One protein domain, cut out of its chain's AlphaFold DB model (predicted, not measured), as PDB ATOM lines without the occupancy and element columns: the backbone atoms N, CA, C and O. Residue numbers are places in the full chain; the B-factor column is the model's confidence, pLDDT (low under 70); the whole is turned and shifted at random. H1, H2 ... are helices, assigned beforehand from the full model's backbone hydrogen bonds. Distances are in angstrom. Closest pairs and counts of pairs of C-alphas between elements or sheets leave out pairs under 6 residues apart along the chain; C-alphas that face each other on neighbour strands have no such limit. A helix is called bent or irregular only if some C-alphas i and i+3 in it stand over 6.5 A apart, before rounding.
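AT A GLANCE: This is residues 5 to 66 and 76 to 184 of the 192 residues of an uncharacterized protein of Maricaulis sp (UniProt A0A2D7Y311). Five long helices, H2, H3, H5, H7 and H8, lie side by side as an elongated bundle, with H3 at one side of it beside H2. The longest helix, H4, runs nearly alongside H5 at the other side, with little contact to the rest; the short H1 and H6 lie towards one end. The printed part has 171 residues with eight named helices, H1 to H8 in chain order, and no named strand; its class is all helix. It is compact, with a radius of gyration of the C-alphas of 17.2 A, and spans 58 by 31 by 25 A.

HOW THE PARTS SIT: H4, residues 76 to 106, is close to but not clearly touching H5, residues 111 to 125: C-alphas 89 and 124, the closest, are 6.9 A apart. Their lines stand at a shallow tilt of 7 degrees, opposite ways. H4 touches H6, residues 128 to 131, with residues 78 to 82 alone, closest at C-alphas 81 and 130, 6.7 A. H5 touches H7, residues 135 to 152, opposite ways at a shallow tilt of 2 degrees, closest at Gly 122 and Gly 140, whose C-alphas are 3.8 A apart. H7 and H8, residues 158 to 183, form a helical hairpin at 21 degrees; their closest C-alphas, 143 and 165, are 5.0 A apart. H8 touches H2, residues 18 to 35, opposite ways at a shallow tilt of 23 degrees, closest at C-alphas 159 and 31, 3.8 A. H2 and H3, residues 39 to 64, form another helical hairpin at 18 degrees, closest at C-alphas 30 and 42, 4.2 A. H1, residues 5 to 12, touches no helix; C-alphas 11 and 131 of H1 and H6 are 6.6 A apart. Every O i to N i+4 pair is within hydrogen-bond range in H1, H2, H4 and H7, against 14 of 22 in H3, 7 of 11 in H5 and 20 of 22 in H8; H6 is too short for such a pair.

IN THESE COORDINATES: H1 begins at C-alpha 5 (8.939, -37.251, 125.562). H2 is 25.6 A long, H3 37.7 A, H4 45.1 A, H5 23.8 A, H7 25.8 A and H8 37.8 A, from first to last C-alpha. H3 is irregular, with C-alphas 43 and 46 at 7.0 A, and has a kink of 38 degrees near residue 52; H5 is only just irregular, with C-alphas 114 and 117 at 7.0 A. H8 ends at C-alpha 183 (9.345, -16.761, 128.418).

THE WHOLE: The two C-alphas farthest apart, those of Ala 66 and Gly 107, are 58.2 A apart. Residues 67 to 75 are cut out, and C-alphas 66 and 76 are 21.8 A apart across the cut. The links printed whole are tight. Mean pLDDT of the printed part is 90.1, and residue 109 is under 70.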
ATOM      1  N   LEU A   5       8.971 -38.451 124.723       81.62
ATOM      2  CA  LEU A   5       8.939 -37.251 125.562       81.62
ATOM      3  C   LEU A   5      10.338 -36.782 126.012       81.62
ATOM      4  O   LEU A   5      10.686 -35.617 125.829       81.62
ATOM      5  N   THR A   6      11.183 -37.680 126.538       78.31
ATOM      6  CA  THR A   6      12.544 -37.328 127.006       78.31
ATOM      7  C   THR A   6      13.427 -36.796 125.881       78.31
ATOM      8  O   THR A   6      14.228 -35.882 126.078       78.31
ATOM      9  N   ARG A   7      13.246 -37.319 124.664       76.44
ATOM     10  CA  ARG A   7      13.962 -36.845 123.476       76.44
ATOM     11  C   ARG A   7      13.513 -35.446 123.058       76.44
ATOM     12  O   ARG A   7      14.351 -34.657 122.628       76.44
ATOM     13  N   ALA A   8      12.219 -35.147 123.168       81.25
ATOM     14  CA  ALA A   8      11.681 -33.820 122.886       81.25
ATOM     15  C   ALA A   8      12.184 -32.785 123.907       81.25
ATOM     16  O   ALA A   8      12.671 -31.730 123.505       81.25
ATOM     17  N   LEU A   9      12.169 -33.129 125.199       81.69
ATOM     18  CA  LEU A   9      12.714 -32.285 126.269       81.69
ATOM     19  C   LEU A   9      14.216 -32.031 126.096       81.69
ATOM     20  O   LEU A   9      14.661 -30.892 126.206       81.69
ATOM     21  N   TYR A  10      14.991 -33.063 125.743       80.56
ATOM     22  CA  TYR A  10      16.421 -32.910 125.465       80.56
ATOM     23  C   TYR A  10      16.686 -31.913 124.338       80.56
ATOM     24  O   TYR A  10      17.529 -31.036 124.488       80.56
ATOM     25  N   ARG A  11      15.947 -32.002 123.228       80.94
ATOM     26  CA  ARG A  11      16.101 -31.065 122.102       80.94
ATOM     27  C   ARG A  11      15.755 -29.636 122.497       80.94
ATOM     28  O   ARG A  11      16.532 -28.732 122.216       80.94
ATOM     29  N   ARG A  12      14.637 -29.464 123.206       85.19
ATOM     30  CA  ARG A  12      14.173 -28.156 123.672       85.19
ATOM     31  C   ARG A  12      15.153 -27.502 124.649       85.19
ATOM     32  O   ARG A  12      15.236 -26.284 124.690       85.19
ATOM     33  N   SER A  13      15.952 -28.295 125.371       85.00
ATOM     34  CA  SER A  13      16.997 -27.779 126.271       85.00
ATOM     35  C   SER A  13      18.140 -27.040 125.569       85.00
ATOM     36  O   SER A  13      18.994 -26.496 126.259       85.00
ATOM     37  N   PHE A  14      18.190 -27.075 124.235       87.25
ATOM     38  CA  PHE A  14      19.132 -26.301 123.432       87.25
ATOM     39  C   PHE A  14      18.447 -25.158 122.684       87.25
ATOM     40  O   PHE A  14      19.112 -24.513 121.891       87.25
ATOM     41  N   ASP A  15      17.146 -24.909 122.845       90.00
ATOM     42  CA  ASP A  15      16.442 -23.807 122.163       90.00
ATOM     43  C   ASP A  15      16.568 -22.459 122.913       90.00
ATOM     44  O   ASP A  15      15.812 -21.531 122.651       90.00
ATOM     45  N   ASP A  16      17.542 -22.336 123.821       92.31
ATOM     46  CA  ASP A  16      17.813 -21.132 124.625       92.31
ATOM     47  C   ASP A  16      18.560 -20.011 123.870       92.31
ATOM     48  O   ASP A  16      18.632 -18.886 124.352       92.31
ATOM     49  N   GLY A  17      19.119 -20.291 122.688       94.56
ATOM     50  CA  GLY A  17      19.844 -19.312 121.868       94.56
ATOM     51  C   GLY A  17      21.284 -19.015 122.303       94.56
ATOM     52  O   GLY A  17      22.028 -18.409 121.534       94.56
ATOM     53  N   TRP A  18      21.745 -19.478 123.469       95.69
ATOM     54  CA  TRP A  18      23.117 -19.246 123.941       95.69
ATOM     55  C   TRP A  18      24.162 -19.885 123.020       95.69
ATOM     56  O   TRP A  18      25.213 -19.300 122.752       95.69
ATOM     57  N   LEU A  19      23.862 -21.075 122.490       94.50
ATOM     58  CA  LEU A  19      24.779 -21.788 121.595       94.50
ATOM     59  C   LEU A  19      24.960 -21.007 120.294       94.50
ATOM     60  O   LEU A  19      26.069 -20.878 119.788       94.50
ATOM     61  N   ASP A  20      23.856 -20.477 119.778       96.19
ATOM     62  CA  ASP A  20      23.776 -19.670 118.569       96.19
ATOM     63  C   ASP A  20      24.568 -18.370 118.737       96.19
ATOM     64  O   ASP A  20      25.325 -18.005 117.841       96.19
ATOM     65  N   VAL A  21      24.465 -17.716 119.903       97.56
ATOM     66  CA  VAL A  21      25.271 -16.530 120.236       97.56
ATOM     67  C   VAL A  21      26.758 -16.860 120.184       97.56
ATOM     68  O   VAL A  21      27.501 -16.165 119.499       97.56
ATOM     69  N   LEU A  22      27.205 -17.928 120.852       96.75
ATOM     70  CA  LEU A  22      28.626 -18.298 120.852       96.75
ATOM     71  C   LEU A  22      29.134 -18.660 119.459       96.75
ATOM     72  O   LEU A  22      30.247 -18.288 119.095       96.75
ATOM     73  N   VAL A  23      28.325 -19.366 118.675       96.00
ATOM     74  CA  VAL A  23      28.675 -19.749 117.308       96.00
ATOM     75  C   VAL A  23      28.751 -18.518 116.411       96.00
ATOM     76  O   VAL A  23      29.780 -18.299 115.780       96.00
ATOM     77  N   GLY A  24      27.715 -17.680 116.387       97.50
ATOM     78  CA  GLY A  24      27.695 -16.463 115.576       97.50
ATOM     79  C   GLY A  24      28.798 -15.481 115.967       97.50
ATOM     80  O   GLY A  24      29.489 -14.941 115.101       97.50
ATOM     81  N   PHE A  25      29.028 -15.303 117.271       98.25
ATOM     82  CA  PHE A  25      30.121 -14.484 117.792       98.25
ATOM     83  C   PHE A  25      31.486 -15.055 117.404       98.25
ATOM     84  O   PHE A  25      32.339 -14.319 116.916       98.25
ATOM     85  N   GLY A  26      31.675 -16.370 117.547       97.12
ATOM     86  CA  GLY A  26      32.906 -17.048 117.161       97.12
ATOM     87  C   GLY A  26      33.221 -16.894 115.678       97.12
ATOM     88  O   GLY A  26      34.330 -16.500 115.334       97.12
ATOM     89  N   LEU A  27      32.244 -17.119 114.800       97.31
ATOM     90  CA  LEU A  27      32.424 -16.941 113.356       97.31
ATOM     91  C   LEU A  27      32.750 -15.500 112.980       97.31
ATOM     92  O   LEU A  27      33.656 -15.266 112.182       97.31
ATOM     93  N   THR A  28      32.062 -14.544 113.601       98.38
ATOM     94  CA  THR A  28      32.319 -13.120 113.378       98.38
ATOM     95  C   THR A  28      33.731 -12.746 113.828       98.38
ATOM     96  O   THR A  28      34.452 -12.108 113.070       98.38
ATOM     97  N   LEU A  29      34.172 -13.194 115.011       98.06
ATOM     98  CA  LEU A  29      35.531 -12.948 115.502       98.06
ATOM     99  C   LEU A  29      36.605 -13.578 114.616       98.06
ATOM    100  O   LEU A  29      37.596 -12.915 114.318       98.06
ATOM    101  N   ILE A  30      36.420 -14.828 114.182       96.81
ATOM    102  CA  ILE A  30      37.350 -15.489 113.254       96.81
ATOM    103  C   ILE A  30      37.448 -14.676 111.962       96.81
ATOM    104  O   ILE A  30      38.554 -14.405 111.496       96.81
ATOM    105  N   GLY A  31      36.307 -14.243 111.420       97.19
ATOM    106  CA  GLY A  31      36.261 -13.378 110.248       97.19
ATOM    107  C   GLY A  31      37.011 -12.061 110.459       97.19
ATOM    108  O   GLY A  31      37.881 -11.729 109.660       97.19
ATOM    109  N   CYS A  32      36.757 -11.361 111.569       98.06
ATOM    110  CA  CYS A  32      37.451 -10.122 111.927       98.06
ATOM    111  C   CYS A  32      38.965 -10.314 112.062       98.06
ATOM    112  O   CYS A  32      39.719  -9.509 111.526       98.06
ATOM    113  N   PHE A  33      39.423 -11.375 112.737       97.88
ATOM    114  CA  PHE A  33      40.851 -11.673 112.855       97.88
ATOM    115  C   PHE A  33      41.494 -11.940 111.498       97.88
ATOM    116  O   PHE A  33      42.629 -11.533 111.274       97.88
ATOM    117  N   TRP A  34      40.767 -12.569 110.578       95.75
ATOM    118  CA  TRP A  34      41.258 -12.766 109.222       95.75
ATOM    119  C   TRP A  34      41.387 -11.453 108.448       95.75
ATOM    120  O   TRP A  34      42.372 -11.269 107.744       95.75
ATOM    121  N   LEU A  35      40.433 -10.528 108.604       96.88
ATOM    122  CA  LEU A  35      40.466  -9.216 107.942       96.88
ATOM    123  C   LEU A  35      41.659  -8.346 108.369       96.88
ATOM    124  O   LEU A  35      42.019  -7.423 107.647       96.88
ATOM    125  N   ILE A  36      42.262  -8.629 109.525       97.50
ATOM    126  CA  ILE A  36      43.459  -7.940 110.031       97.50
ATOM    127  C   ILE A  36      44.720  -8.819 109.967       97.50
ATOM    128  O   ILE A  36      45.672  -8.583 110.712       97.50
ATOM    129  N   ASP A  37      44.704  -9.867 109.136       94.69
ATOM    130  CA  ASP A  37      45.802 -10.825 108.932       94.69
ATOM    131  C   ASP A  37      46.265 -11.577 110.202       94.69
ATOM    132  O   ASP A  37      47.345 -12.164 110.253       94.69
ATOM    133  N   GLN A  38      45.421 -11.644 111.234       96.19
ATOM    134  CA  GLN A  38      45.667 -12.359 112.493       96.19
ATOM    135  C   GLN A  38      45.031 -13.759 112.501       96.19
ATOM    136  O   GLN A  38      44.365 -14.157 113.459       96.19
ATOM    137  N   VAL A  39      45.245 -14.549 111.444       91.62
ATOM    138  CA  VAL A  39      44.610 -15.876 111.257       91.62
ATOM    139  C   VAL A  39      44.846 -16.823 112.443       91.62
ATOM    140  O   VAL A  39      43.950 -17.572 112.835       91.62
ATOM    141  N   VAL A  40      46.027 -16.747 113.067       92.06
ATOM    142  CA  VAL A  40      46.376 -17.542 114.256       92.06
ATOM    143  C   VAL A  40      45.425 -17.253 115.423       92.06
ATOM    144  O   VAL A  40      44.992 -18.188 116.091       92.06
ATOM    145  N   LEU A  41      45.038 -15.990 115.639       93.62
ATOM    146  CA  LEU A  41      44.061 -15.633 116.674       93.62
ATOM    147  C   LEU A  41      42.677 -16.205 116.356       93.62
ATOM    148  O   LEU A  41      42.011 -16.709 117.258       93.62
ATOM    149  N   GLY A  42      42.283 -16.214 115.077       92.25
ATOM    150  CA  GLY A  42      41.059 -16.872 114.614       92.25
ATOM    151  C   GLY A  42      41.002 -18.350 115.015       92.25
ATOM    152  O   GLY A  42      40.010 -18.803 115.583       92.25
ATOM    153  N   ALA A  43      42.093 -19.095 114.828       89.38
ATOM    154  CA  ALA A  43      42.159 -20.509 115.208       89.38
ATOM    155  C   ALA A  43      41.991 -20.753 116.725       89.38
ATOM    156  O   ALA A  43      41.529 -21.821 117.130       89.38
ATOM    157  N   LEU A  44      42.323 -19.768 117.567       93.06
ATOM    158  CA  LEU A  44      42.169 -19.858 119.024       93.06
ATOM    159  C   LEU A  44      40.738 -19.573 119.501       93.06
ATOM    160  O   LEU A  44      40.379 -19.975 120.610       93.06
ATOM    161  N   VAL A  45      39.901 -18.926 118.683       95.81
ATOM    162  CA  VAL A  45      38.546 -18.502 119.075       95.81
ATOM    163  C   VAL A  45      37.693 -19.658 119.621       95.81
ATOM    164  O   VAL A  45      37.153 -19.501 120.718       95.81
ATOM    165  N   PRO A  46      37.577 -20.835 118.969       90.94
ATOM    166  CA  PRO A  46      36.761 -21.928 119.504       90.94
ATOM    167  C   PRO A  46      37.253 -22.434 120.865       90.94
ATOM    168  O   PRO A  46      36.439 -22.728 121.741       90.94
ATOM    169  N   ALA A  47      38.575 -22.500 121.065       90.88
ATOM    170  CA  ALA A  47      39.171 -22.929 122.329       90.88
ATOM    171  C   ALA A  47      38.873 -21.932 123.458       90.88
ATOM    172  O   ALA A  47      38.567 -22.345 124.578       90.88
ATOM    173  N   VAL A  48      38.894 -20.632 123.150       95.69
ATOM    174  CA  VAL A  48      38.548 -19.563 124.095       95.69
ATOM    175  C   VAL A  48      37.052 -19.546 124.404       95.69
ATOM    176  O   VAL A  48      36.687 -19.352 125.558       95.69
ATOM    177  N   LEU A  49      36.179 -19.771 123.416       94.56
ATOM    178  CA  LEU A  49      34.723 -19.725 123.599       94.56
ATOM    179  C   LEU A  49      34.141 -20.979 124.262       94.56
ATOM    180  O   LEU A  49      33.093 -20.901 124.907       94.56
ATOM    181  N   PHE A  50      34.804 -22.129 124.144       92.25
ATOM    182  CA  PHE A  50      34.301 -23.389 124.688       92.25
ATOM    183  C   PHE A  50      34.004 -23.343 126.206       92.25
ATOM    184  O   PHE A  50      32.914 -23.762 126.604       92.25
ATOM    185  N   PRO A  51      34.869 -22.785 127.079       94.38
ATOM    186  CA  PRO A  51      34.542 -22.580 128.491       94.38
ATOM    187  C   PRO A  51      33.275 -21.740 128.714       94.38
ATOM    188  O   PRO A  51      32.451 -22.086 129.571       94.38
ATOM    189  N   PHE A  52      33.069 -20.685 127.916       95.44
ATOM    190  CA  PHE A  52      31.912 -19.790 128.043       95.44
ATOM    191  C   PHE A  52      30.588 -20.486 127.741       95.44
ATOM    192  O   PHE A  52      29.571 -20.110 128.320       95.44
ATOM    193  N   TRP A  53      30.584 -21.546 126.930       93.25
ATOM    194  CA  TRP A  53      29.396 -22.384 126.769       93.25
ATOM    195  C   TRP A  53      28.904 -22.922 128.108       93.25
ATOM    196  O   TRP A  53      27.753 -22.699 128.481       93.25
ATOM    197  N   THR A  54      29.788 -23.573 128.864       91.38
ATOM    198  CA  THR A  54      29.407 -24.181 130.146       91.38
ATOM    199  C   THR A  54      29.088 -23.135 131.209       91.38
ATOM    200  O   THR A  54      28.102 -23.287 131.927       91.38
ATOM    201  N   ILE A  55      29.868 -22.052 131.279       95.00
ATOM    202  CA  ILE A  55      29.640 -20.956 132.229       95.00
ATOM    203  C   ILE A  55      28.305 -20.264 131.940       95.00
ATOM    204  O   ILE A  55      27.488 -20.105 132.846       95.00
ATOM    205  N   GLY A  56      28.068 -19.875 130.687       93.56
ATOM    206  CA  GLY A  56      26.848 -19.182 130.291       93.56
ATOM    207  C   GLY A  56      25.618 -20.066 130.438       93.56
ATOM    208  O   GLY A  56      24.618 -19.609 130.974       93.56
ATOM    209  N   ARG A  57      25.701 -21.361 130.107       91.25
ATOM    210  CA  ARG A  57      24.578 -22.282 130.328       91.25
ATOM    211  C   ARG A  57      24.222 -22.405 131.813       91.25
ATOM    212  O   ARG A  57      23.056 -22.255 132.161       91.25
ATOM    213  N   LYS A  58      25.216 -22.597 132.685       91.31
ATOM    214  CA  LYS A  58      25.005 -22.699 134.140       91.31
ATOM    215  C   LYS A  58      24.460 -21.419 134.768       91.31
ATOM    216  O   LYS A  58      23.674 -21.490 135.699       91.31
ATOM    217  N   LYS A  59      24.899 -20.252 134.289       93.19
ATOM    218  CA  LYS A  59      24.495 -18.959 134.862       93.19
ATOM    219  C   LYS A  59      23.204 -18.402 134.271       93.19
ATOM    220  O   LYS A  59      22.452 -17.759 134.985       93.19
ATOM    221  N   LEU A  60      22.966 -18.601 132.977       92.06
ATOM    222  CA  LEU A  60      21.858 -17.969 132.258       92.06
ATOM    223  C   LEU A  60      20.682 -18.926 132.056       92.06
ATOM    224  O   LEU A  60      19.535 -18.513 132.187       92.06
ATOM    225  N   VAL A  61      20.951 -20.195 131.743       90.56
ATOM    226  CA  VAL A  61      19.925 -21.146 131.285       90.56
ATOM    227  C   VAL A  61      19.436 -22.048 132.419       90.56
ATOM    228  O   VAL A  61      18.231 -22.191 132.608       90.56
ATOM    229  N   GLU A  62      20.349 -22.637 133.195       89.50
ATOM    230  CA  GLU A  62      20.007 -23.577 134.277       89.50
ATOM    231  C   GLU A  62      19.143 -22.979 135.404       89.50
ATOM    232  O   GLU A  62      18.237 -23.676 135.841       89.50
ATOM    233  N   PRO A  63      19.298 -21.715 135.846       88.19
ATOM    234  CA  PRO A  63      18.433 -21.161 136.895       88.19
ATOM    235  C   PRO A  63      16.966 -21.010 136.465       88.19
ATOM    236  O   PRO A  63      16.074 -20.927 137.301       88.19
ATOM    237  N   ARG A  64      16.713 -20.965 135.152       88.88
ATOM    238  CA  ARG A  64      15.385 -20.749 134.551       88.88
ATOM    239  C   ARG A  64      14.716 -22.048 134.108       88.88
ATOM    240  O   ARG A  64      13.515 -22.077 133.852       88.88
ATOM    241  N   LEU A  65      15.485 -23.130 133.992       84.06
ATOM    242  CA  LEU A  65      14.996 -24.444 133.599       84.06
ATOM    243  C   LEU A  65      15.245 -25.423 134.736       84.06
ATOM    244  O   LEU A  65      16.390 -25.656 135.103       84.06
ATOM    245  N   ALA A  66      14.198 -26.091 135.223       75.19
ATOM    246  CA  ALA A  66      14.375 -27.274 136.058       75.19
ATOM    247  C   ALA A  66      15.183 -28.313 135.258       75.19
ATOM    248  O   ALA A  66      14.646 -28.969 134.362       75.19
ATOM    249  N   ALA A  76      26.090 -41.037 126.811       83.06
ATOM    250  CA  ALA A  76      27.055 -41.898 126.126       83.06
ATOM    251  C   ALA A  76      26.857 -41.910 124.599       83.06
ATOM    252  O   ALA A  76      27.831 -41.830 123.846       83.06
ATOM    253  N   ARG A  77      25.602 -41.958 124.127       83.44
ATOM    254  CA  ARG A  77      25.287 -41.905 122.690       83.44
ATOM    255  C   ARG A  77      25.684 -40.566 122.067       83.44
ATOM    256  O   ARG A  77      26.281 -40.556 120.995       83.44
ATOM    257  N   THR A  78      25.382 -39.464 122.750       81.38
ATOM    258  CA  THR A  78      25.751 -38.113 122.297       81.38
ATOM    259  C   THR A  78      27.267 -37.960 122.242       81.38
ATOM    260  O   THR A  78      27.796 -37.500 121.236       81.38
ATOM    261  N   ARG A  79      27.982 -38.441 123.269       84.38
ATOM    262  CA  ARG A  79      29.447 -38.427 123.307       84.38
ATOM    263  C   ARG A  79      30.056 -39.198 122.135       84.38
ATOM    264  O   ARG A  79      30.916 -38.652 121.463       84.38
ATOM    265  N   ARG A  80      29.581 -40.417 121.842       85.69
ATOM    266  CA  ARG A  80      30.060 -41.200 120.681       85.69
ATOM    267  C   ARG A  80      29.827 -40.476 119.357       85.69
ATOM    268  O   ARG A  80      30.713 -40.471 118.511       85.69
ATOM    269  N   ALA A  81      28.658 -39.862 119.182       83.06
ATOM    270  CA  ALA A  81      28.352 -39.108 117.971       83.06
ATOM    271  C   ALA A  81      29.251 -37.869 117.829       83.06
ATOM    272  O   ALA A  81      29.794 -37.640 116.753       83.06
ATOM    273  N   LEU A  82      29.475 -37.123 118.916       81.31
ATOM    274  CA  LEU A  82      30.416 -35.999 118.939       81.31
ATOM    275  C   LEU A  82      31.847 -36.452 118.628       81.31
ATOM    276  O   LEU A  82      32.513 -35.813 117.823       81.31
ATOM    277  N   THR A  83      32.305 -37.575 119.188       85.00
ATOM    278  CA  THR A  83      33.614 -38.151 118.848       85.00
ATOM    279  C   THR A  83      33.707 -38.485 117.360       85.00
ATOM    280  O   THR A  83      34.696 -38.133 116.729       85.00
ATOM    281  N   GLY A  84      32.668 -39.094 116.779       83.50
ATOM    282  CA  GLY A  84      32.613 -39.359 115.338       83.50
ATOM    283  C   GLY A  84      32.725 -38.086 114.495       83.50
ATOM    284  O   GLY A  84      33.457 -38.069 113.513       83.50
ATOM    285  N   TRP A  85      32.073 -37.001 114.914       82.94
ATOM    286  CA  TRP A  85      32.164 -35.704 114.238       82.94
ATOM    287  C   TRP A  85      33.514 -35.015 114.395       82.94
ATOM    288  O   TRP A  85      33.979 -34.394 113.446       82.94
ATOM    289  N   VAL A  86      34.164 -35.147 115.552       83.31
ATOM    290  CA  VAL A  86      35.537 -34.660 115.742       83.31
ATOM    291  C   VAL A  86      36.491 -35.404 114.810       83.31
ATOM    292  O   VAL A  86      37.300 -34.767 114.144       83.31
ATOM    293  N   LEU A  87      36.367 -36.731 114.708       86.44
ATOM    294  CA  LEU A  87      37.181 -37.533 113.790       86.44
ATOM    295  C   LEU A  87      36.907 -37.178 112.324       86.44
ATOM    296  O   LEU A  87      37.845 -37.033 111.548       86.44
ATOM    297  N   PHE A  88      35.637 -36.994 111.957       83.19
ATOM    298  CA  PHE A  88      35.253 -36.551 110.619       83.19
ATOM    299  C   PHE A  88      35.826 -35.165 110.300       83.19
ATOM    300  O   PHE A  88      36.477 -34.999 109.274       83.19
ATOM    301  N   GLY A  89      35.656 -34.194 111.201       80.62
ATOM    302  CA  GLY A  89      36.203 -32.847 111.050       80.62
ATOM    303  C   GLY A  89      37.728 -32.842 110.945       80.62
ATOM    304  O   GLY A  89      38.275 -32.155 110.089       80.62
ATOM    305  N   ALA A  90      38.415 -33.664 111.746       82.88
ATOM    306  CA  ALA A  90      39.861 -33.844 111.642       82.88
ATOM    307  C   ALA A  90      40.266 -34.437 110.281       82.88
ATOM    308  O   ALA A  90      41.199 -33.943 109.656       82.88
ATOM    309  N   GLY A  91      39.545 -35.449 109.789       85.75
ATOM    310  CA  GLY A  91      39.787 -36.045 108.473       85.75
ATOM    311  C   GLY A  91      39.590 -35.056 107.321       85.75
ATOM    312  O   GLY A  91      40.437 -34.973 106.431       85.75
ATOM    313  N   VAL A  92      38.517 -34.260 107.365       80.38
ATOM    314  CA  VAL A  92      38.256 -33.193 106.385       80.38
ATOM    315  C   VAL A  92      39.365 -32.139 106.434       80.38
ATOM    316  O   VAL A  92      39.942 -31.822 105.397       80.38
ATOM    317  N   GLY A  93      39.734 -31.666 107.629       80.06
ATOM    318  CA  GLY A  93      40.796 -30.672 107.797       80.06
ATOM    319  C   GLY A  93      42.167 -31.156 107.309       80.06
ATOM    320  O   GLY A  93      42.885 -30.408 106.652       80.06
ATOM    321  N   LEU A  94      42.522 -32.421 107.562       86.31
ATOM    322  CA  LEU A  94      43.761 -33.016 107.043       86.31
ATOM    323  C   LEU A  94      43.746 -33.147 105.514       86.31
ATOM    324  O   LEU A  94      44.757 -32.873 104.868       86.31
ATOM    325  N   THR A  95      42.608 -33.542 104.938       82.00
ATOM    326  CA  THR A  95      42.439 -33.654 103.479       82.00
ATOM    327  C   THR A  95      42.601 -32.293 102.808       82.00
ATOM    328  O   THR A  95      43.274 -32.178 101.786       82.00
ATOM    329  N   GLU A  96      42.042 -31.245 103.405       77.31
ATOM    330  CA  GLU A  96      42.194 -29.882 102.906       77.31
ATOM    331  C   GLU A  96      43.625 -29.371 103.030       77.31
ATOM    332  O   GLU A  96      44.149 -28.803 102.077       77.31
ATOM    333  N   LEU A  97      44.285 -29.608 104.167       81.88
ATOM    334  CA  LEU A  97      45.684 -29.226 104.339       81.88
ATOM    335  C   LEU A  97      46.561 -29.870 103.254       81.88
ATOM    336  O   LEU A  97      47.413 -29.199 102.670       81.88
ATOM    337  N   ALA A  98      46.310 -31.145 102.939       85.62
ATOM    338  CA  ALA A  98      46.970 -31.843 101.843       85.62
ATOM    339  C   ALA A  98      46.635 -31.229 100.471       85.62
ATOM    340  O   ALA A  98      47.531 -31.068  99.645       85.62
ATOM    341  N   PHE A  99      45.380 -30.837 100.235       82.25
ATOM    342  CA  PHE A  99      44.951 -30.203  98.985       82.25
ATOM    343  C   PHE A  99      45.560 -28.809  98.785       82.25
ATOM    344  O   PHE A  99      46.082 -28.511  97.713       82.25
ATOM    345  N   VAL A 100      45.570 -27.964  99.818       78.06
ATOM    346  CA  VAL A 100      46.221 -26.644  99.786       78.06
ATOM    347  C   VAL A 100      47.722 -26.795  99.559       78.06
ATOM    348  O   VAL A 100      48.307 -26.050  98.771       78.06
ATOM    349  N   PHE A 101      48.355 -27.769 100.217       84.06
ATOM    350  CA  PHE A 101      49.762 -28.087  99.985       84.06
ATOM    351  C   PHE A 101      50.004 -28.519  98.532       84.06
ATOM    352  O   PHE A 101      50.924 -28.014  97.893       84.06
ATOM    353  N   PHE A 102      49.138 -29.372  97.979       85.62
ATOM    354  CA  PHE A 102      49.195 -29.800  96.581       85.62
ATOM    355  C   PHE A 102      49.051 -28.623  95.601       85.62
ATOM    356  O   PHE A 102      49.902 -28.457  94.730       85.62
ATOM    357  N   LEU A 103      48.062 -27.741  95.778       81.44
ATOM    358  CA  LEU A 103      47.900 -26.553  94.922       81.44
ATOM    359  C   LEU A 103      49.116 -25.619  94.979       81.44
ATOM    360  O   LEU A 103      49.557 -25.087  93.961       81.44
ATOM    361  N   ARG A 104      49.720 -25.455  96.164       81.19
ATOM    362  CA  ARG A 104      50.970 -24.693  96.301       81.19
ATOM    363  C   ARG A 104      52.123 -25.324  95.523       81.19
ATOM    364  O   ARG A 104      52.972 -24.589  95.032       81.19
ATOM    365  N   THR A 105      52.162 -26.651  95.408       86.06
ATOM    366  CA  THR A 105      53.204 -27.348  94.635       86.06
ATOM    367  C   THR A 105      52.992 -27.250  93.125       86.06
ATOM    368  O   THR A 105      53.976 -27.228  92.391       86.06
ATOM    369  N   THR A 106      51.745 -27.151  92.650       85.00
ATOM    370  CA  THR A 106      51.433 -27.005  91.216       85.00
ATOM    371  C   THR A 106      51.460 -25.553  90.735       85.00
ATOM    372  O   THR A 106      51.557 -25.315  89.533       85.00
ATOM    373  N   GLY A 107      51.400 -24.579  91.650       78.62
ATOM    374  CA  GLY A 107      51.368 -23.151  91.323       78.62
ATOM    375  C   GLY A 107      49.996 -22.650  90.858       78.62
ATOM    376  O   GLY A 107      49.872 -21.494  90.455       78.62
ATOM    377  N   GLU A 108      48.957 -23.487  90.928       74.12
ATOM    378  CA  GLU A 108      47.595 -23.092  90.578       74.12
ATOM    379  C   GLU A 108      46.946 -22.311  91.728       74.12
ATOM    380  O   GLU A 108      46.570 -22.855  92.768       74.12
ATOM    381  N   SER A 109      46.789 -21.002  91.525       67.06
ATOM    382  CA  SER A 109      45.932 -20.164  92.361       67.06
ATOM    383  C   SER A 109      44.477 -20.355  91.936       67.06
ATOM    384  O   SER A 109      44.097 -19.974  90.830       67.06
ATOM    385  N   THR A 110      43.653 -20.941  92.808       70.75
ATOM    386  CA  THR A 110      42.205 -21.019  92.579       70.75
ATOM    387  C   THR A 110      41.509 -19.930  93.388       70.75
ATOM    388  O   THR A 110      41.647 -19.856  94.608       70.75
ATOM    389  N   THR A 111      40.710 -19.096  92.721       75.88
ATOM    390  CA  THR A 111      39.841 -18.097  93.374       75.88
ATOM    391  C   THR A 111      38.847 -18.742  94.347       75.88
ATOM    392  O   THR A 111      38.407 -18.120  95.311       75.88
ATOM    393  N   LEU A 112      38.557 -20.032  94.158       79.69
ATOM    394  CA  LEU A 112      37.711 -20.833  95.038       79.69
ATOM    395  C   LEU A 112      38.341 -21.136  96.404       79.69
ATOM    396  O   LEU A 112      37.606 -21.475  97.331       79.69
ATOM    397  N   ALA A 113      39.658 -20.972  96.574       83.88
ATOM    398  CA  ALA A 113      40.322 -21.200  97.859       83.88
ATOM    399  C   ALA A 113      39.756 -20.316  98.987       83.88
ATOM    400  O   ALA A 113      39.707 -20.734 100.142       83.88
ATOM    401  N   VAL A 114      39.251 -19.125  98.644       87.25
ATOM    402  CA  VAL A 114      38.631 -18.187  99.592       87.25
ATOM    403  C   VAL A 114      37.304 -18.713 100.159       87.25
ATOM    404  O   VAL A 114      36.927 -18.369 101.279       87.25
ATOM    405  N   ALA A 115      36.599 -19.583  99.431       89.69
ATOM    406  CA  ALA A 115      35.319 -20.149  99.862       89.69
ATOM    407  C   ALA A 115      35.476 -21.278 100.893       89.69
ATOM    408  O   ALA A 115      34.565 -21.526 101.692       89.69
ATOM    409  N   ILE A 116      36.623 -21.962 100.875       88.62
ATOM    410  CA  ILE A 116      36.869 -23.185 101.645       88.62
ATOM    411  C   ILE A 116      36.591 -23.009 103.151       88.62
ATOM    412  O   ILE A 116      35.835 -23.809 103.707       88.62
ATOM    413  N   PRO A 117      37.074 -21.947 103.824       89.88
ATOM    414  CA  PRO A 117      36.884 -21.804 105.265       89.88
ATOM    415  C   PRO A 117      35.410 -21.667 105.666       89.88
ATOM    416  O   PRO A 117      34.974 -22.247 106.660       89.88
ATOM    417  N   ALA A 118      34.617 -20.939 104.874       91.88
ATOM    418  CA  ALA A 118      33.184 -20.787 105.113       91.88
ATOM    419  C   ALA A 118      32.427 -22.111 104.895       91.88
ATOM    420  O   ALA A 118      31.543 -22.460 105.684       91.88
ATOM    421  N   ILE A 119      32.817 -22.890 103.880       89.56
ATOM    422  CA  ILE A 119      32.247 -24.216 103.602       89.56
ATOM    423  C   ILE A 119      32.578 -25.205 104.726       89.56
ATOM    424  O   ILE A 119      31.696 -25.945 105.176       89.56
ATOM    425  N   LEU A 120      33.817 -25.204 105.222       88.06
ATOM    426  CA  LEU A 120      34.226 -26.035 106.355       88.06
ATOM    427  C   LEU A 120      33.427 -25.725 107.608       88.06
ATOM    428  O   LEU A 120      32.889 -26.629 108.249       88.06
ATOM    429  N   VAL A 121      33.338 -24.439 107.944       89.75
ATOM    430  CA  VAL A 121      32.530 -23.969 109.063       89.75
ATOM    431  C   VAL A 121      31.099 -24.465 108.907       89.75
ATOM    432  O   VAL A 121      30.564 -25.080 109.832       89.75
ATOM    433  N   GLY A 122      30.493 -24.264 107.736       89.62
ATOM    434  CA  GLY A 122      29.127 -24.708 107.480       89.62
ATOM    435  C   GLY A 122      28.961 -26.223 107.614       89.62
ATOM    436  O   GLY A 122      27.981 -26.684 108.201       89.62
ATOM    437  N   THR A 123      29.962 -26.993 107.185       87.25
ATOM    438  CA  THR A 123      30.014 -28.448 107.382       87.25
ATOM    439  C   THR A 123      30.061 -28.807 108.870       87.25
ATOM    440  O   THR A 123      29.302 -29.660 109.335       87.25
ATOM    441  N   GLY A 124      30.897 -28.115 109.645       86.06
ATOM    442  CA  GLY A 124      31.001 -28.285 111.094       86.06
ATOM    443  C   GLY A 124      29.702 -27.956 111.835       86.06
ATOM    444  O   GLY A 124      29.349 -28.649 112.792       86.06
ATOM    445  N   LEU A 125      28.937 -26.963 111.372       89.81
ATOM    446  CA  LEU A 125      27.649 -26.596 111.969       89.81
ATOM    447  C   LEU A 125      26.602 -27.715 111.873       89.81
ATOM    448  O   LEU A 125      25.763 -27.826 112.768       89.81
ATOM    449  N   PHE A 126      26.688 -28.621 110.894       88.50
ATOM    450  CA  PHE A 126      25.806 -29.795 110.850       88.50
ATOM    451  C   PHE A 126      25.979 -30.740 112.043       88.50
ATOM    452  O   PHE A 126      25.056 -31.504 112.344       88.50
ATOM    453  N   SER A 127      27.079 -30.649 112.799       85.06
ATOM    454  CA  SER A 127      27.211 -31.352 114.083       85.06
ATOM    455  C   SER A 127      26.099 -30.975 115.080       85.06
ATOM    456  O   SER A 127      25.707 -31.798 115.910       85.06
ATOM    457  N   GLY A 128      25.478 -29.796 114.937       83.25
ATOM    458  CA  GLY A 128      24.285 -29.389 115.690       83.25
ATOM    459  C   GLY A 128      23.077 -30.325 115.505       83.25
ATOM    460  O   GLY A 128      22.210 -30.421 116.380       83.25
ATOM    461  N   LEU A 129      23.030 -31.112 114.424       85.00
ATOM    462  CA  LEU A 129      21.994 -32.129 114.220       85.00
ATOM    463  C   LEU A 129      22.099 -33.297 115.210       85.00
ATOM    464  O   LEU A 129      21.081 -33.922 115.518       85.00
ATOM    465  N   ILE A 130      23.290 -33.562 115.761       83.12
ATOM    466  CA  ILE A 130      23.507 -34.598 116.782       83.12
ATOM    467  C   ILE A 130      22.711 -34.272 118.046       83.12
ATOM    468  O   ILE A 130      22.020 -35.134 118.591       83.12
ATOM    469  N   ILE A 131      22.788 -33.013 118.487       81.62
ATOM    470  CA  ILE A 131      22.049 -32.502 119.649       81.62
ATOM    471  C   ILE A 131      20.581 -32.203 119.305       81.62
ATOM    472  O   ILE A 131      19.760 -31.963 120.185       81.62
ATOM    473  N   GLY A 132      20.216 -32.311 118.022       81.31
ATOM    474  CA  GLY A 132      18.857 -32.151 117.517       81.31
ATOM    475  C   GLY A 132      18.429 -30.702 117.304       81.31
ATOM    476  O   GLY A 132      17.236 -30.462 117.105       81.31
ATOM    477  N   ALA A 133      19.376 -29.762 117.298       88.00
ATOM    478  CA  ALA A 133      19.137 -28.356 117.013       88.00
ATOM    479  C   ALA A 133      18.990 -28.154 115.495       88.00
ATOM    480  O   ALA A 133      19.953 -27.875 114.786       88.00
ATOM    481  N   ARG A 134      17.770 -28.319 114.967       90.19
ATOM    482  CA  ARG A 134      17.498 -28.242 113.514       90.19
ATOM    483  C   ARG A 134      17.909 -26.911 112.883       90.19
ATOM    484  O   ARG A 134      18.286 -26.898 111.721       90.19
ATOM    485  N   ARG A 135      17.881 -25.812 113.640       93.75
ATOM    486  CA  ARG A 135      18.299 -24.478 113.174       93.75
ATOM    487  C   ARG A 135      19.762 -24.413 112.719       93.75
ATOM    488  O   ARG A 135      20.072 -23.665 111.801       93.75
ATOM    489  N   PHE A 136      20.629 -25.279 113.246       93.31
ATOM    490  CA  PHE A 136      22.017 -25.382 112.792       93.31
ATOM    491  C   PHE A 136      22.151 -25.870 111.345       93.31
ATOM    492  O   PHE A 136      23.149 -25.567 110.702       93.31
ATOM    493  N   LEU A 137      21.138 -26.556 110.798       93.75
ATOM    494  CA  LEU A 137      21.078 -26.857 109.365       93.75
ATOM    495  C   LEU A 137      20.977 -25.572 108.543       93.75
ATOM    496  O   LEU A 137      21.671 -25.432 107.546       93.75
ATOM    497  N   VAL A 138      20.143 -24.624 108.980       96.38
ATOM    498  CA  VAL A 138      19.979 -23.335 108.294       96.38
ATOM    499  C   VAL A 138      21.278 -22.539 108.368       96.38
ATOM    500  O   VAL A 138      21.711 -22.002 107.358       96.38
ATOM    501  N   TYR A 139      21.944 -22.525 109.525       96.19
ATOM    502  CA  TYR A 139      23.232 -21.839 109.681       96.19
ATOM    503  C   TYR A 139      24.352 -22.489 108.863       96.19
ATOM    504  O   TYR A 139      25.151 -21.786 108.251       96.19
ATOM    505  N   GLY A 140      24.392 -23.823 108.811       95.06
ATOM    506  CA  GLY A 140      25.343 -24.563 107.983       95.06
ATOM    507  C   GLY A 140      25.159 -24.267 106.496       95.06
ATOM    508  O   GLY A 140      26.126 -23.947 105.806       95.06
ATOM    509  N   LEU A 141      23.911 -24.293 106.018       96.69
ATOM    510  CA  LEU A 141      23.575 -23.930 104.640       96.69
ATOM    511  C   LEU A 141      23.867 -22.460 104.337       96.69
ATOM    512  O   LEU A 141      24.364 -22.170 103.254       96.69
ATOM    513  N   LEU A 142      23.604 -21.551 105.279       97.19
ATOM    514  CA  LEU A 142      23.955 -20.140 105.146       97.19
ATOM    515  C   LEU A 142      25.467 -19.977 104.960       97.19
ATOM    516  O   LEU A 142      25.886 -19.342 104.002       97.19
ATOM    517  N   ALA A 143      26.288 -20.584 105.822       96.50
ATOM    518  CA  ALA A 143      27.744 -20.486 105.729       96.50
ATOM    519  C   ALA A 143      28.295 -21.079 104.418       96.50
ATOM    520  O   ALA A 143      29.129 -20.449 103.766       96.50
ATOM    521  N   ILE A 144      27.783 -22.239 103.986       95.69
ATOM    522  CA  ILE A 144      28.149 -22.845 102.695       95.69
ATOM    523  C   ILE A 144      27.722 -21.945 101.533       95.69
ATOM    524  O   ILE A 144      28.522 -21.686 100.637       95.69
ATOM    525  N   GLY A 145      26.486 -21.445 101.554       96.81
ATOM    526  CA  GLY A 145      25.955 -20.549 100.531       96.81
ATOM    527  C   GLY A 145      26.777 -19.269 100.412       96.81
ATOM    528  O   GLY A 145      27.183 -18.914  99.309       96.81
ATOM    529  N   THR A 146      27.102 -18.628 101.536       96.62
ATOM    530  CA  THR A 146      27.974 -17.444 101.574       96.62
ATOM    531  C   THR A 146      29.366 -17.755 101.025       96.62
ATOM    532  O   THR A 146      29.899 -16.959 100.257       96.62
ATOM    533  N   GLY A 147      29.936 -18.919 101.355       94.62
ATOM    534  CA  GLY A 147      31.204 -19.387 100.791       94.62
ATOM    535  C   GLY A 147      31.163 -19.507  99.266       94.62
ATOM    536  O   GLY A 147      31.992 -18.918  98.576       94.62
ATOM    537  N   LEU A 148      30.170 -20.226  98.737       94.69
ATOM    538  CA  LEU A 148      30.013 -20.462  97.298       94.69
ATOM    539  C   LEU A 148      29.735 -19.170  96.522       94.69
ATOM    540  O   LEU A 148      30.390 -18.910  95.513       94.69
ATOM    541  N   VAL A 149      28.795 -18.350  97.001       95.88
ATOM    542  CA  VAL A 149      28.456 -17.064  96.376       95.88
ATOM    543  C   VAL A 149      29.648 -16.114  96.435       95.88
ATOM    544  O   VAL A 149      29.954 -15.473  95.435       95.88
ATOM    545  N   GLY A 150      30.352 -16.056  97.567       95.00
ATOM    546  CA  GLY A 150      31.546 -15.233  97.737       95.00
ATOM    547  C   GLY A 150      32.689 -15.628  96.808       95.00
ATOM    548  O   GLY A 150      33.251 -14.770  96.132       95.00
ATOM    549  N   GLY A 151      32.993 -16.926  96.727       92.06
ATOM    550  CA  GLY A 151      34.010 -17.445  95.811       92.06
ATOM    551  C   GLY A 151      33.656 -17.197  94.342       92.06
ATOM    552  O   GLY A 151      34.520 -16.804  93.563       92.06
ATOM    553  N   TRP A 152      32.383 -17.357  93.967       92.94
ATOM    554  CA  TRP A 152      31.911 -17.055  92.612       92.94
ATOM    555  C   TRP A 152      31.949 -15.555  92.288       92.94
ATOM    556  O   TRP A 152      32.318 -15.175  91.179       92.94
ATOM    557  N   ALA A 153      31.624 -14.699  93.259       94.69
ATOM    558  CA  ALA A 153      31.667 -13.244  93.125       94.69
ATOM    559  C   ALA A 153      33.093 -12.661  93.158       94.69
ATOM    560  O   ALA A 153      33.252 -11.448  93.037       94.69
ATOM    561  N   GLY A 154      34.125 -13.496  93.332       92.56
ATOM    562  CA  GLY A 154      35.516 -13.051  93.376       92.56
ATOM    563  C   GLY A 154      35.883 -12.302  94.657       92.56
ATOM    564  O   GLY A 154      36.773 -11.457  94.632       92.56
ATOM    565  N   VAL A 155      35.210 -12.583  95.778       94.88
ATOM    566  CA  VAL A 155      35.628 -12.044  97.078       94.88
ATOM    567  C   VAL A 155      37.031 -12.561  97.383       94.88
ATOM    568  O   VAL A 155      37.246 -13.766  97.456       94.88
ATOM    569  N   GLU A 156      37.981 -11.649  97.574       92.00
ATOM    570  CA  GLU A 156      39.392 -12.002  97.776       92.00
ATOM    571  C   GLU A 156      39.704 -12.382  99.229       92.00
ATOM    572  O   GLU A 156      40.595 -13.185  99.498       92.00
ATOM    573  N   GLN A 157      38.961 -11.815 100.184       92.88
ATOM    574  CA  GLN A 157      39.224 -11.986 101.610       92.88
ATOM    575  C   GLN A 157      38.174 -12.900 102.270       92.88
ATOM    576  O   GLN A 157      37.011 -12.505 102.402       92.88
ATOM    577  N   PRO A 158      38.565 -14.086 102.776       92.94
ATOM    578  CA  PRO A 158      37.641 -15.036 103.414       92.94
ATOM    579  C   PRO A 158      37.003 -14.486 104.695       92.94
ATOM    580  O   PRO A 158      35.910 -14.909 105.076       92.94
ATOM    581  N   GLY A 159      37.650 -13.509 105.340       96.25
ATOM    582  CA  GLY A 159      37.133 -12.849 106.536       96.25
ATOM    583  C   GLY A 159      35.734 -12.262 106.339       96.25
ATOM    584  O   GLY A 159      34.870 -12.458 107.195       96.25
ATOM    585  N   TRP A 160      35.462 -11.647 105.181       97.56
ATOM    586  CA  TRP A 160      34.135 -11.105 104.869       97.56
ATOM    587  C   TRP A 160      33.064 -12.188 104.812       97.56
ATOM    588  O   TRP A 160      31.966 -11.989 105.327       97.56
ATOM    589  N   LEU A 161      33.385 -13.353 104.249       97.38
ATOM    590  CA  LEU A 161      32.441 -14.466 104.137       97.38
ATOM    591  C   LEU A 161      32.063 -15.011 105.518       97.38
ATOM    592  O   LEU A 161      30.893 -15.293 105.777       97.38
ATOM    593  N   LEU A 162      33.035 -15.098 106.430       97.31
ATOM    594  CA  LEU A 162      32.796 -15.535 107.805       97.31
ATOM    595  C   LEU A 162      32.017 -14.508 108.629       97.31
ATOM    596  O   LEU A 162      31.124 -14.901 109.376       97.31
ATOM    597  N   VAL A 163      32.296 -13.211 108.471       98.12
ATOM    598  CA  VAL A 163      31.512 -12.144 109.120       98.12
ATOM    599  C   VAL A 163      30.068 -12.156 108.612       98.12
ATOM    600  O   VAL A 163      29.135 -12.144 109.415       98.12
ATOM    601  N   LEU A 164      29.867 -12.248 107.294       97.62
ATOM    602  CA  LEU A 164      28.537 -12.292 106.677       97.62
ATOM    603  C   LEU A 164      27.742 -13.542 107.067       97.62
ATOM    604  O   LEU A 164      26.525 -13.465 107.209       97.62
ATOM    605  N   ALA A 165      28.402 -14.683 107.269       97.19
ATOM    606  CA  ALA A 165      27.756 -15.881 107.798       97.19
ATOM    607  C   ALA A 165      27.507 -15.792 109.316       97.19
ATOM    608  O   ALA A 165      26.470 -16.243 109.800       97.19
ATOM    609  N   GLY A 166      28.438 -15.209 110.074       97.75
ATOM    610  CA  GLY A 166      28.406 -15.144 111.535       97.75
ATOM    611  C   GLY A 166      27.389 -14.151 112.093       97.75
ATOM    612  O   GLY A 166      26.669 -14.488 113.035       97.75
ATOM    613  N   LEU A 167      27.279 -12.957 111.502       98.25
ATOM    614  CA  LEU A 167      26.390 -11.898 111.994       98.25
ATOM    615  C   LEU A 167      24.908 -12.314 112.031       98.25
ATOM    616  O   LEU A 167      24.285 -12.131 113.079       98.25
ATOM    617  N   PRO A 168      24.318 -12.919 110.980       98.06
ATOM    618  CA  PRO A 168      22.934 -13.388 111.037       98.06
ATOM    619  C   PRO A 168      22.707 -14.445 112.122       98.06
ATOM    620  O   PRO A 168      21.686 -14.409 112.806       98.06
ATOM    621  N   VAL A 169      23.666 -15.359 112.314       97.69
ATOM    622  CA  VAL A 169      23.601 -16.389 113.366       97.69
ATOM    623  C   VAL A 169      23.662 -15.746 114.751       97.69
ATOM    624  O   VAL A 169      22.882 -16.113 115.629       97.69
ATOM    625  N   LEU A 170      24.529 -14.748 114.936       98.31
ATOM    626  CA  LEU A 170      24.647 -13.997 116.184       98.31
ATOM    627  C   LEU A 170      23.351 -13.247 116.505       98.31
ATOM    628  O   LEU A 170      22.842 -13.351 117.619       98.31
ATOM    629  N   VAL A 171      22.789 -12.533 115.527       98.12
ATOM    630  CA  VAL A 171      21.518 -11.812 115.685       98.12
ATOM    631  C   VAL A 171      20.387 -12.783 116.016       98.12
ATOM    632  O   VAL A 171      19.644 -12.546 116.967       98.12
ATOM    633  N   ALA A 172      20.276 -13.901 115.292       97.62
ATOM    634  CA  ALA A 172      19.279 -14.931 115.578       97.62
ATOM    635  C   ALA A 172      19.438 -15.499 116.998       97.62
ATOM    636  O   ALA A 172      18.450 -15.623 117.723       97.62
ATOM    637  N   GLY A 173      20.673 -15.776 117.422       96.81
ATOM    638  CA  GLY A 173      20.975 -16.249 118.769       96.81
ATOM    639  C   GLY A 173      20.592 -15.252 119.856       96.81
ATOM    640  O   GLY A 173      19.948 -15.637 120.829       96.81
ATOM    641  N   LEU A 174      20.909 -13.968 119.671       98.00
ATOM    642  CA  LEU A 174      20.518 -12.909 120.602       98.00
ATOM    643  C   LEU A 174      18.994 -12.779 120.694       98.00
ATOM    644  O   LEU A 174      18.455 -12.678 121.792       98.00
ATOM    645  N   VAL A 175      18.287 -12.838 119.562       97.88
ATOM    646  CA  VAL A 175      16.817 -12.814 119.538       97.88
ATOM    647  C   VAL A 175      16.239 -14.012 120.293       97.88
ATOM    648  O   VAL A 175      15.320 -13.835 121.093       97.88
ATOM    649  N   LEU A 176      16.767 -15.219 120.077       96.00
ATOM    650  CA  LEU A 176      16.332 -16.420 120.797       96.00
ATOM    651  C   LEU A 176      16.609 -16.315 122.299       96.00
ATOM    652  O   LEU A 176      15.718 -16.616 123.087       96.00
ATOM    653  N   LEU A 177      17.781 -15.812 122.688       96.25
ATOM    654  CA  LEU A 177      18.164 -15.643 124.088       96.25
ATOM    655  C   LEU A 177      17.280 -14.617 124.807       96.25
ATOM    656  O   LEU A 177      16.810 -14.861 125.918       96.25
ATOM    657  N   VAL A 178      16.980 -13.492 124.154       97.12
ATOM    658  CA  VAL A 178      16.054 -12.484 124.691       97.12
ATOM    659  C   VAL A 178      14.646 -13.057 124.836       97.12
ATOM    660  O   VAL A 178      13.996 -12.829 125.854       97.12
ATOM    661  N   ARG A 179      14.158 -13.818 123.847       96.31
ATOM    662  CA  ARG A 179      12.847 -14.486 123.942       96.31
ATOM    663  C   ARG A 179      12.832 -15.513 125.070       96.31
ATOM    664  O   ARG A 179      11.897 -15.515 125.857       96.31
ATOM    665  N   PHE A 180      13.897 -16.297 125.207       94.62
ATOM    666  CA  PHE A 180      14.052 -17.263 126.287       94.62
ATOM    667  C   PHE A 180      13.963 -16.600 127.670       94.62
ATOM    668  O   PHE A 180      13.207 -17.066 128.516       94.62
ATOM    669  N   PHE A 181      14.644 -15.471 127.892       95.19
ATOM    670  CA  PHE A 181      14.544 -14.744 129.166       95.19
ATOM    671  C   PHE A 181      13.164 -14.145 129.438       95.19
ATOM    672  O   PHE A 181      12.792 -13.989 130.598       95.19
ATOM    673  N   ARG A 182      12.405 -13.809 128.392       94.88
ATOM    674  CA  ARG A 182      11.026 -13.321 128.534       94.88
ATOM    675  C   ARG A 182      10.048 -14.445 128.864       94.88
ATOM    676  O   ARG A 182       9.146 -14.230 129.664       94.88
ATOM    677  N   ASP A 183      10.232 -15.607 128.247       93.81
ATOM    678  CA  ASP A 183       9.345 -16.761 128.418       93.81
ATOM    679  C   ASP A 183       9.629 -17.519 129.729       93.81
ATOM    680  O   ASP A 183       8.729 -18.150 130.283       93.81
ATOM    681  N   PHE A 184      10.863 -17.441 130.241       91.62
ATOM    682  CA  PHE A 184      11.314 -18.106 131.466       91.62
ATOM    683  C   PHE A 184      12.007 -17.104 132.410       91.62
ATOM    684  O   PHE A 184      13.242 -17.056 132.456       91.62
TER     685      PHE A 184